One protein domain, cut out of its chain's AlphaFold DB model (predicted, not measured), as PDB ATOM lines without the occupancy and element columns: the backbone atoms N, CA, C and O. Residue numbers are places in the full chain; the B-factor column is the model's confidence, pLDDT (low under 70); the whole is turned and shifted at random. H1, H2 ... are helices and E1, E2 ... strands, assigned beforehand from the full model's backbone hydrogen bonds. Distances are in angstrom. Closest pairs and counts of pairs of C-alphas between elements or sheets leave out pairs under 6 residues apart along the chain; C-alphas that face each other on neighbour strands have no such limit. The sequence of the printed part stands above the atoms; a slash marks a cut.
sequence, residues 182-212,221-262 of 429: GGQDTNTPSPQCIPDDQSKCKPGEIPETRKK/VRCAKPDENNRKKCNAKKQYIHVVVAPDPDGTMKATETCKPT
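This is residues 182 to 212 and 221 to 262 of the 429 residues of an uncharacterized protein of Massariosphaeria phaeospora (UniProt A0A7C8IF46). Little of this is regular structure: a long, strongly twisted hairpin, E3 and E4, is joined at one point by short E2, while E1 and small H1 lie off this sheet and residues 185 to 190 stick out. The 73 printed residues, mostly strand, hold 29 in named elements, ordered E1 H1 E2 E3 E4. The whole is only just loose, close to compact, with radius of gyration of the C-alphas 13.6 A and spans 46 by 24 by 22 A.

E3, residues 239 to 247, and E4, residues 253 to 261, form an antiparallel hairpin at 155 degrees; N 242 and O 258 are within hydrogen-bond range, 2.8 A. E2, residues 223 to 226, meets E4 only at a point; C-alphas 226 and 255 face each other, 4.7 A apart. H1, residues 197 to 200, is not on the sheet and is too short for an O i to N i+4 pair. E1, residues 193 to 195, pairs with no named strand.

E3 and E4 each measure 25.1 A. C-alpha 193 begins E1 at (15.078, -25.736, 60.922); C-alpha 261 ends E4 at (-0.821, -18.167, 56.743).

Residues 213 to 220 are not printed; C-alphas 212 and 221 are 14.1 A apart. The E2 to E3 link is long. No printed residue is under 70 in pLDDT.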
ATOM      1  N   GLY A 182       6.205 -19.972  61.515       83.44
ATOM      2  CA  GLY A 182       5.948 -18.584  61.877       83.44
ATOM      3  C   GLY A 182       6.280 -18.235  63.328       83.44
ATOM      4  O   GLY A 182       6.124 -19.037  64.250       83.44
ATOM      5  N   GLY A 183       6.699 -16.982  63.542       79.50
ATOM      6  CA  GLY A 183       6.972 -16.433  64.874       79.50
ATOM      7  C   GLY A 183       8.047 -17.198  65.651       79.50
ATOM      8  O   GLY A 183       7.881 -17.359  66.863       79.50
ATOM      9  N   GLN A 184       9.052 -17.706  64.932       83.31
ATOM     10  CA  GLN A 184      10.330 -18.173  65.465       83.31
ATOM     11  C   GLN A 184      11.337 -17.029  65.344       83.31
ATOM     12  O   GLN A 184      11.308 -16.273  64.373       83.31
ATOM     13  N   ASP A 185      12.192 -16.901  66.343       81.75
ATOM     14  CA  ASP A 185      13.242 -15.894  66.437       81.75
ATOM     15  C   ASP A 185      14.558 -16.546  66.881       81.75
ATOM     16  O   ASP A 185      14.626 -17.746  67.157       81.75
ATOM     17  N   THR A 186      15.611 -15.738  66.985       80.38
ATOM     18  CA  THR A 186      16.934 -16.163  67.463       80.38
ATOM     19  C   THR A 186      16.914 -16.735  68.882       80.38
ATOM     20  O   THR A 186      17.837 -17.444  69.266       80.38
ATOM     21  N   ASN A 187      15.864 -16.477  69.665       81.00
ATOM     22  CA  ASN A 187      15.760 -16.914  71.053       81.00
ATOM     23  C   ASN A 187      14.942 -18.200  71.225       81.00
ATOM     24  O   ASN A 187      15.048 -18.846  72.271       81.00
ATOM     25  N   THR A 188      14.185 -18.615  70.206       83.38
ATOM     26  CA  THR A 188      13.307 -19.788  70.243       83.38
ATOM     27  C   THR A 188      14.112 -21.041  70.628       83.38
ATOM     28  O   THR A 188      15.058 -21.377  69.923       83.38
ATOM     29  N   PRO A 189      13.801 -21.731  71.746       80.06
ATOM     30  CA  PRO A 189      14.671 -22.765  72.322       80.06
ATOM     31  C   PRO A 189      14.789 -24.038  71.473       80.06
ATOM     32  O   PRO A 189      15.797 -24.731  71.552       80.06
ATOM     33  N   SER A 190      13.791 -24.338  70.641       85.25
ATOM     34  CA  SER A 190      13.819 -25.468  69.704       85.25
ATOM     35  C   SER A 190      13.155 -25.045  68.393       85.25
ATOM     36  O   SER A 190      11.965 -25.312  68.190       85.25
ATOM     37  N   PRO A 191      13.864 -24.285  67.539       87.81
ATOM     38  CA  PRO A 191      13.302 -23.844  66.275       87.81
ATOM     39  C   PRO A 191      13.144 -25.028  65.320       87.81
ATOM     40  O   PRO A 191      13.878 -26.013  65.388       87.81
ATOM     41  N   GLN A 192      12.183 -24.927  64.403       88.12
ATOM     42  CA  GLN A 192      12.124 -25.877  63.295       88.12
ATOM     43  C   GLN A 192      13.019 -25.360  62.185       88.12
ATOM     44  O   GLN A 192      12.732 -24.318  61.600       88.12
ATOM     45  N   CYS A 193      14.080 -26.099  61.908       89.44
ATOM     46  CA  CYS A 193      15.078 -25.736  60.922       89.44
ATOM     47  C   CYS A 193      14.790 -26.420  59.583       89.44
ATOM     48  O   CYS A 193      14.391 -27.586  59.547       89.44
ATOM     49  N   ILE A 194      14.974 -25.678  58.495       89.62
ATOM     50  CA  ILE A 194      14.905 -26.157  57.113       89.62
ATOM     51  C   ILE A 194      16.253 -25.903  56.428       89.62
ATOM     52  O   ILE A 194      16.939 -24.961  56.824       89.62
ATOM     53  N   PRO A 195      16.658 -26.705  55.432       90.38
ATOM     54  CA  PRO A 195      17.873 -26.433  54.664       90.38
ATOM     55  C   PRO A 195      17.852 -25.035  54.025       90.38
ATOM     56  O   PRO A 195      16.803 -24.575  53.571       90.38
ATOM     57  N   ASP A 196      19.001 -24.360  53.988       89.38
ATOM     58  CA  ASP A 196      19.148 -23.070  53.311       89.38
ATOM     59  C   ASP A 196      19.293 -23.253  51.795       89.38
ATOM     60  O   ASP A 196      20.396 -23.308  51.245       89.38
ATOM     61  N   ASP A 197      18.164 -23.346  51.099       88.50
ATOM     62  CA  ASP A 197      18.156 -23.495  49.643       88.50
ATOM     63  C   ASP A 197      18.475 -22.189  48.898       88.50
ATOM     64  O   ASP A 197      18.723 -22.226  47.694       88.50
ATOM     65  N   GLN A 198      18.524 -21.040  49.585       86.56
ATOM     66  CA  GLN A 198      18.885 -19.769  48.952       86.56
ATOM     67  C   GLN A 198      20.354 -19.776  48.509       86.56
ATOM     68  O   GLN A 198      20.682 -19.209  47.470       86.56
ATOM     69  N   SER A 199      21.216 -20.478  49.249       85.12
ATOM     70  CA  SER A 199      22.629 -20.677  48.902       85.12
ATOM     71  C   SER A 199      22.854 -21.482  47.611       85.12
ATOM     72  O   SER A 199      23.921 -21.387  47.009       85.12
ATOM     73  N   LYS A 200      21.854 -22.261  47.169       87.00
ATOM     74  CA  LYS A 200      21.926 -23.104  45.963       87.00
ATOM     75  C   LYS A 200      21.440 -22.397  44.697       87.00
ATOM     76  O   LYS A 200      21.667 -22.903  43.600       87.00
ATOM     77  N   CYS A 201      20.760 -21.262  44.837       87.81
ATOM     78  CA  CYS A 201      20.272 -20.469  43.715       87.81
ATOM     79  C   CYS A 201      21.299 -19.412  43.298       87.81
ATOM     80  O   CYS A 201      22.099 -18.942  44.108       87.81
ATOM     81  N   LYS A 202      21.269 -19.005  42.022       89.50
ATOM     82  CA  LYS A 202      22.128 -17.914  41.549       89.50
ATOM     83  C   LYS A 202      21.702 -16.584  42.188       89.50
ATOM     84  O   LYS A 202      20.526 -16.419  42.523       89.50
ATOM     85  N   PRO A 203      22.613 -15.603  42.325       87.19
ATOM     86  CA  PRO A 203      22.253 -14.271  42.801       87.19
ATOM     87  C   PRO A 203      21.082 -13.681  41.998       87.19
ATOM     88  O   PRO A 203      21.130 -13.622  40.771       87.19
ATOM     89  N   GLY A 204      20.023 -13.264  42.696       84.12
ATOM     90  CA  GLY A 204      18.797 -12.724  42.092       84.12
ATOM     91  C   GLY A 204      17.696 -13.752  41.794       84.12
ATOM     92  O   GLY A 204      16.586 -13.354  41.450       84.12
ATOM     93  N   GLU A 205      17.952 -15.051  41.964       90.56
ATOM     94  CA  GLU A 205      16.927 -16.097  41.894       90.56
ATOM     95  C   GLU A 205      16.423 -16.470  43.293       90.56
ATOM     96  O   GLU A 205      17.155 -16.392  44.283       90.56
ATOM     97  N   ILE A 206      15.160 -16.892  43.375       90.00
ATOM     98  CA  ILE A 206      14.549 -17.374  44.614       90.00
ATOM     99  C   ILE A 206      14.202 -18.867  44.509       90.00
ATOM    100  O   ILE A 206      13.702 -19.305  43.467       90.00
ATOM    101  N   PRO A 207      14.463 -19.660  45.566       92.00
ATOM    102  CA  PRO A 207      14.124 -21.077  45.592       92.00
ATOM    103  C   PRO A 207      12.616 -21.300  45.761       92.00
ATOM    104  O   PRO A 207      11.932 -20.565  46.479       92.00
ATOM    105  N   GLU A 208      12.105 -22.371  45.158       92.38
ATOM    106  CA  GLU A 208      10.765 -22.888  45.433       92.38
ATOM    107  C   GLU A 208      10.610 -23.257  46.917       92.38
ATOM    108  O   GLU A 208      11.489 -23.855  47.540       92.38
ATOM    109  N   THR A 209       9.464 -22.921  47.513       89.75
ATOM    110  CA  THR A 209       9.196 -23.285  48.907       89.75
ATOM    111  C   THR A 209       8.952 -24.788  49.039       89.75
ATOM    112  O   THR A 209       8.021 -25.327  48.442       89.75
ATOM    113  N   ARG A 210       9.731 -25.460  49.896       88.94
ATOM    114  CA  ARG A 210       9.603 -26.903  50.157       88.94
ATOM    115  C   ARG A 210       8.203 -27.332  50.609       88.94
ATOM    116  O   ARG A 210       7.487 -26.622  51.331       88.94
ATOM    117  N   LYS A 211       7.834 -28.561  50.234       85.94
ATOM    118  CA  LYS A 211       6.591 -29.218  50.672       85.94
ATOM    119  C   LYS A 211       6.634 -29.540  52.170       85.94
ATOM    120  O   LYS A 211       7.684 -29.569  52.806       85.94
ATOM    121  N   LYS A 212       5.458 -29.771  52.770       83.12
ATOM    122  CA  LYS A 212       5.370 -30.121  54.200       83.12
ATOM    123  C   LYS A 212       6.133 -31.423  54.455       83.12
ATOM    124  O   LYS A 212       5.825 -32.417  53.814       83.12
ATOM    125  N   VAL A 221      16.183 -28.126  44.539       86.69
ATOM    126  CA  VAL A 221      15.194 -27.049  44.584       86.69
ATOM    127  C   VAL A 221      15.249 -26.266  43.283       86.69
ATOM    128  O   VAL A 221      16.322 -25.941  42.781       86.69
ATOM    129  N   ARG A 222      14.076 -25.990  42.712       91.44
ATOM    130  CA  ARG A 222      13.964 -25.168  41.509       91.44
ATOM    131  C   ARG A 222      14.166 -23.706  41.888       91.44
ATOM    132  O   ARG A 222      13.535 -23.222  42.824       91.44
ATOM    133  N   CYS A 223      15.025 -23.019  41.147       91.88
ATOM    134  CA  CYS A 223      15.287 -21.592  41.291       91.88
ATOM    135  C   CYS A 223      14.739 -20.869  40.061       91.88
ATOM    136  O   CYS A 223      14.855 -21.368  38.941       91.88
ATOM    137  N   ALA A 224      14.125 -19.709  40.264       92.25
ATOM    138  CA  ALA A 224      13.685 -18.847  39.174       92.25
ATOM    139  C   ALA A 224      13.726 -17.381  39.605       92.25
ATOM    140  O   ALA A 224      13.795 -17.067  40.799       92.25
ATOM    141  N   LYS A 225      13.688 -16.473  38.628       90.50
ATOM    142  CA  LYS A 225      13.623 -15.038  38.910       90.50
ATOM    143  C   LYS A 225      12.239 -14.682  39.471       90.50
ATOM    144  O   LYS A 225      11.235 -15.173  38.941       90.50
ATOM    145  N   PRO A 226      12.172 -13.868  40.537       87.88
ATOM    146  CA  PRO A 226      10.905 -13.365  41.044       87.88
ATOM    147  C   PRO A 226      10.253 -12.439  40.019       87.88
ATOM    148  O   PRO A 226      10.935 -11.683  39.328       87.88
ATOM    149  N   ASP A 227       8.927 -12.464  39.958       84.06
ATOM    150  CA  ASP A 227       8.168 -11.451  39.230       84.06
ATOM    151  C   ASP A 227       8.211 -10.114  39.996       84.06
ATOM    152  O   ASP A 227       7.569  -9.953  41.040       84.06
ATOM    153  N   GLU A 228       8.992  -9.156  39.488       79.88
ATOM    154  CA  GLU A 228       9.188  -7.838  40.106       79.88
ATOM    155  C   GLU A 228       7.875  -7.060  40.267       79.88
ATOM    156  O   GLU A 228       7.705  -6.341  41.255       79.88
ATOM    157  N   ASN A 229       6.911  -7.267  39.363       75.75
ATOM    158  CA  ASN A 229       5.626  -6.568  39.383       75.75
ATOM    159  C   ASN A 229       4.660  -7.126  40.442       75.75
ATOM    160  O   ASN A 229       3.737  -6.430  40.864       75.75
ATOM    161  N   ASN A 230       4.876  -8.360  40.907       72.56
ATOM    162  CA  ASN A 230       3.974  -9.074  41.817       72.56
ATOM    163  C   ASN A 230       4.597  -9.396  43.182       72.56
ATOM    164  O   ASN A 230       4.105 -10.270  43.906       72.56
ATOM    165  N   ARG A 231       5.654  -8.682  43.580       73.12
ATOM    166  CA  ARG A 231       6.345  -8.929  44.850       73.12
ATOM    167  C   ARG A 231       5.455  -8.592  46.050       73.12
ATOM    168  O   ARG A 231       5.176  -7.426  46.347       73.12
ATOM    169  N   LYS A 232       4.993  -9.615  46.777       77.81
ATOM    170  CA  LYS A 232       4.016  -9.436  47.865       77.81
ATOM    171  C   LYS A 232       4.713  -9.160  49.194       77.81
ATOM    172  O   LYS A 232       5.435  -9.995  49.732       77.81
ATOM    173  N   LYS A 233       4.406  -8.014  49.809       83.25
ATOM    174  CA  LYS A 233       4.799  -7.719  51.199       83.25
ATOM    175  C   LYS A 233       3.894  -8.482  52.173       83.25
ATOM    176  O   LYS A 233       2.853  -7.981  52.593       83.25
ATOM    177  N   CYS A 234       4.279  -9.707  52.532       86.12
ATOM    178  CA  CYS A 234       3.534 -10.509  53.505       86.12
ATOM    179  C   CYS A 234       3.774 -10.035  54.948       86.12
ATOM    180  O   CYS A 234       4.865  -9.599  55.319       86.12
ATOM    181  N   ASN A 235       2.763 -10.172  55.810       85.75
ATOM    182  CA  ASN A 235       2.914  -9.852  57.229       85.75
ATOM    183  C   ASN A 235       3.662 -10.975  57.964       85.75
ATOM    184  O   ASN A 235       3.052 -11.993  58.292       85.75
ATOM    185  N   ALA A 236       4.931 -10.746  58.314       78.62
ATOM    186  CA  ALA A 236       5.812 -11.728  58.962       78.62
ATOM    187  C   ALA A 236       5.255 -12.362  60.258       78.62
ATOM    188  O   ALA A 236       5.669 -13.453  60.649       78.62
ATOM    189  N   LYS A 237       4.296 -11.717  60.944       83.06
ATOM    190  CA  LYS A 237       3.675 -12.274  62.161       83.06
ATOM    191  C   LYS A 237       2.576 -13.301  61.874       83.06
ATOM    192  O   LYS A 237       2.279 -14.121  62.742       83.06
ATOM    193  N   LYS A 238       1.917 -13.226  60.714       87.81
ATOM    194  CA  LYS A 238       0.710 -14.017  60.387       87.81
ATOM    195  C   LYS A 238       0.883 -14.895  59.151       87.81
ATOM    196  O   LYS A 238       0.182 -15.893  59.011       87.81
ATOM    197  N   GLN A 239       1.767 -14.496  58.249       92.00
ATOM    198  CA  GLN A 239       1.941 -15.073  56.929       92.00
ATOM    199  C   GLN A 239       3.425 -15.267  56.629       92.00
ATOM    200  O   GLN A 239       4.278 -14.575  57.182       92.00
ATOM    201  N   TYR A 240       3.704 -16.198  55.730       90.06
ATOM    202  CA  TYR A 240       5.012 -16.423  55.135       90.06
ATOM    203  C   TYR A 240       4.901 -16.338  53.611       90.06
ATOM    204  O   TYR A 240       3.814 -16.518  53.049       90.06
ATOM    205  N   ILE A 241       6.023 -16.041  52.957       90.94
ATOM    206  CA  ILE A 241       6.115 -16.011  51.499       90.94
ATOM    207  C   ILE A 241       6.248 -17.458  51.022       90.94
ATOM    208  O   ILE A 241       7.165 -18.170  51.415       90.94
ATOM    209  N   HIS A 242       5.294 -17.907  50.217       91.69
ATOM    210  CA  HIS A 242       5.301 -19.208  49.569       91.69
ATOM    211  C   HIS A 242       5.577 -19.014  48.082       91.69
ATOM    212  O   HIS A 242       4.734 -18.481  47.354       91.69
ATOM    213  N   VAL A 243       6.741 -19.478  47.653       91.88
ATOM    214  CA  VAL A 243       7.246 -19.376  46.286       91.88
ATOM    215  C   VAL A 243       6.864 -20.630  45.510       91.88
ATOM    216  O   VAL A 243       7.164 -21.738  45.957       91.88
ATOM    217  N   VAL A 244       6.207 -20.452  44.364       91.38
ATOM    218  CA  VAL A 244       5.942 -21.516  43.385       91.38
ATOM    219  C   VAL A 244       6.704 -21.191  42.110       91.38
ATOM    220  O   VAL A 244       6.552 -20.096  41.572       91.38
ATOM    221  N   VAL A 245       7.508 -22.137  41.630       92.00
ATOM    222  CA  VAL A 245       8.232 -22.001  40.364       92.00
ATOM    223  C   VAL A 245       7.468 -22.758  39.287       92.00
ATOM    224  O   VAL A 245       7.347 -23.982  39.350       92.00
ATOM    225  N   ALA A 246       6.939 -22.025  38.311       88.94
ATOM    226  CA  ALA A 246       6.169 -22.575  37.203       88.94
ATOM    227  C   ALA A 246       6.695 -22.034  35.861       88.94
ATOM    228  O   ALA A 246       7.245 -20.931  35.829       88.94
ATOM    229  N   PRO A 247       6.559 -22.802  34.766       89.75
ATOM    230  CA  PRO A 247       6.843 -22.301  33.429       89.75
ATOM    231  C   PRO A 247       5.760 -21.305  32.996       89.75
ATOM    232  O   PRO A 247       4.566 -21.573  33.131       89.75
ATOM    233  N   ASP A 248       6.185 -20.170  32.459       85.00
ATOM    234  CA  ASP A 248       5.335 -19.197  31.783       85.00
ATOM    235  C   ASP A 248       4.975 -19.641  30.362       85.00
ATOM    236  O   ASP A 248       5.671 -20.481  29.781       85.00
ATOM    237  N   PRO A 249       3.940 -19.029  29.752       83.94
ATOM    238  CA  PRO A 249       3.613 -19.240  28.339       83.94
ATOM    239  C   PRO A 249       4.789 -18.959  27.389       83.94
ATOM    240  O   PRO A 249       4.870 -19.573  26.330       83.94
ATOM    241  N   ASP A 250       5.736 -18.107  27.791       81.56
ATOM    242  CA  ASP A 250       6.950 -17.791  27.024       81.56
ATOM    243  C   ASP A 250       8.053 -18.868  27.147       81.56
ATOM    244  O   ASP A 250       9.163 -18.690  26.648       81.56
ATOM    245  N   GLY A 251       7.803 -19.965  27.873       80.44
ATOM    246  CA  GLY A 251       8.768 -21.048  28.109       80.44
ATOM    247  C   GLY A 251       9.861 -20.728  29.138       80.44
ATOM    248  O   GLY A 251      10.722 -21.565  29.408       80.44
ATOM    249  N   THR A 252       9.834 -19.538  29.743       87.56
ATOM    250  CA  THR A 252      10.728 -19.161  30.849       87.56
ATOM    251  C   THR A 252      10.158 -19.618  32.192       87.56
ATOM    252  O   THR A 252       8.950 -19.730  32.357       87.56
ATOM    253  N   MET A 253      11.015 -19.920  33.170       88.31
ATOM    254  CA  MET A 253      10.575 -20.256  34.530       88.31
ATOM    255  C   MET A 253      10.467 -18.968  35.349       88.31
ATOM    256  O   MET A 253      11.485 -18.290  35.526       88.31
ATOM    257  N   LYS A 254       9.287 -18.649  35.894       88.44
ATOM    258  CA  LYS A 254       9.127 -17.560  36.872       88.44
ATOM    259  C   LYS A 254       8.736 -18.089  38.240       88.44
ATOM    260  O   LYS A 254       8.019 -19.080  38.400       88.44
ATOM    261  N   ALA A 255       9.233 -17.388  39.251       89.88
ATOM    262  CA  ALA A 255       8.869 -17.611  40.633       89.88
ATOM    263  C   ALA A 255       7.718 -16.674  41.020       89.88
ATOM    264  O   ALA A 255       7.857 -15.450  41.010       89.88
ATOM    265  N   THR A 256       6.580 -17.256  41.396       90.25
ATOM    266  CA  THR A 256       5.408 -16.520  41.882       90.25
ATOM    267  C   THR A 256       5.351 -16.554  43.406       90.25
ATOM    268  O   THR A 256       5.358 -17.615  44.036       90.25
ATOM    269  N   GLU A 257       5.292 -15.374  44.024       90.75
ATOM    270  CA  GLU A 257       5.214 -15.220  45.477       90.75
ATOM    271  C   GLU A 257       3.751 -15.133  45.944       90.75
ATOM    272  O   GLU A 257       2.973 -14.265  45.541       90.75
ATOM    273  N   THR A 258       3.357 -16.020  46.858       91.38
ATOM    274  CA  THR A 258       2.021 -16.013  47.474       91.38
ATOM    275  C   THR A 258       2.121 -15.946  48.994       91.38
ATOM    276  O   THR A 258       2.895 -16.672  49.609       91.38
ATOM    277  N   CYS A 259       1.327 -15.090  49.644       92.19
ATOM    278  CA  CYS A 259       1.302 -15.030  51.107       92.19
ATOM    279  C   CYS A 259       0.418 -16.147  51.668       92.19
ATOM    280  O   CYS A 259      -0.806 -16.092  51.532       92.19
ATOM    281  N   LYS A 260       1.008 -17.135  52.348       92.38
ATOM    282  CA  LYS A 260       0.256 -18.192  53.043       92.38
ATOM    283  C   LYS A 260       0.289 -17.985  54.558       92.38
ATOM    284  O   LYS A 260       1.299 -17.541  55.092       92.38
ATOM    285  N   PRO A 261      -0.802 -18.281  55.288       92.88
ATOM    286  CA  PRO A 261      -0.821 -18.167  56.743       92.88
ATOM    287  C   PRO A 261       0.092 -19.205  57.404       92.88
ATOM    288  O   PRO A 261       0.109 -20.368  56.991       92.88
ATOM    289  N   THR A 262       0.803 -18.788  58.450       91.75
ATOM    290  CA  THR A 262       1.724 -19.644  59.212       91.75
ATOM    291  C   THR A 262       0.978 -20.692  60.041       91.75
ATOM    292  O   THR A 262      -0.182 -20.489  60.414       91.75
TER     293      THR A 262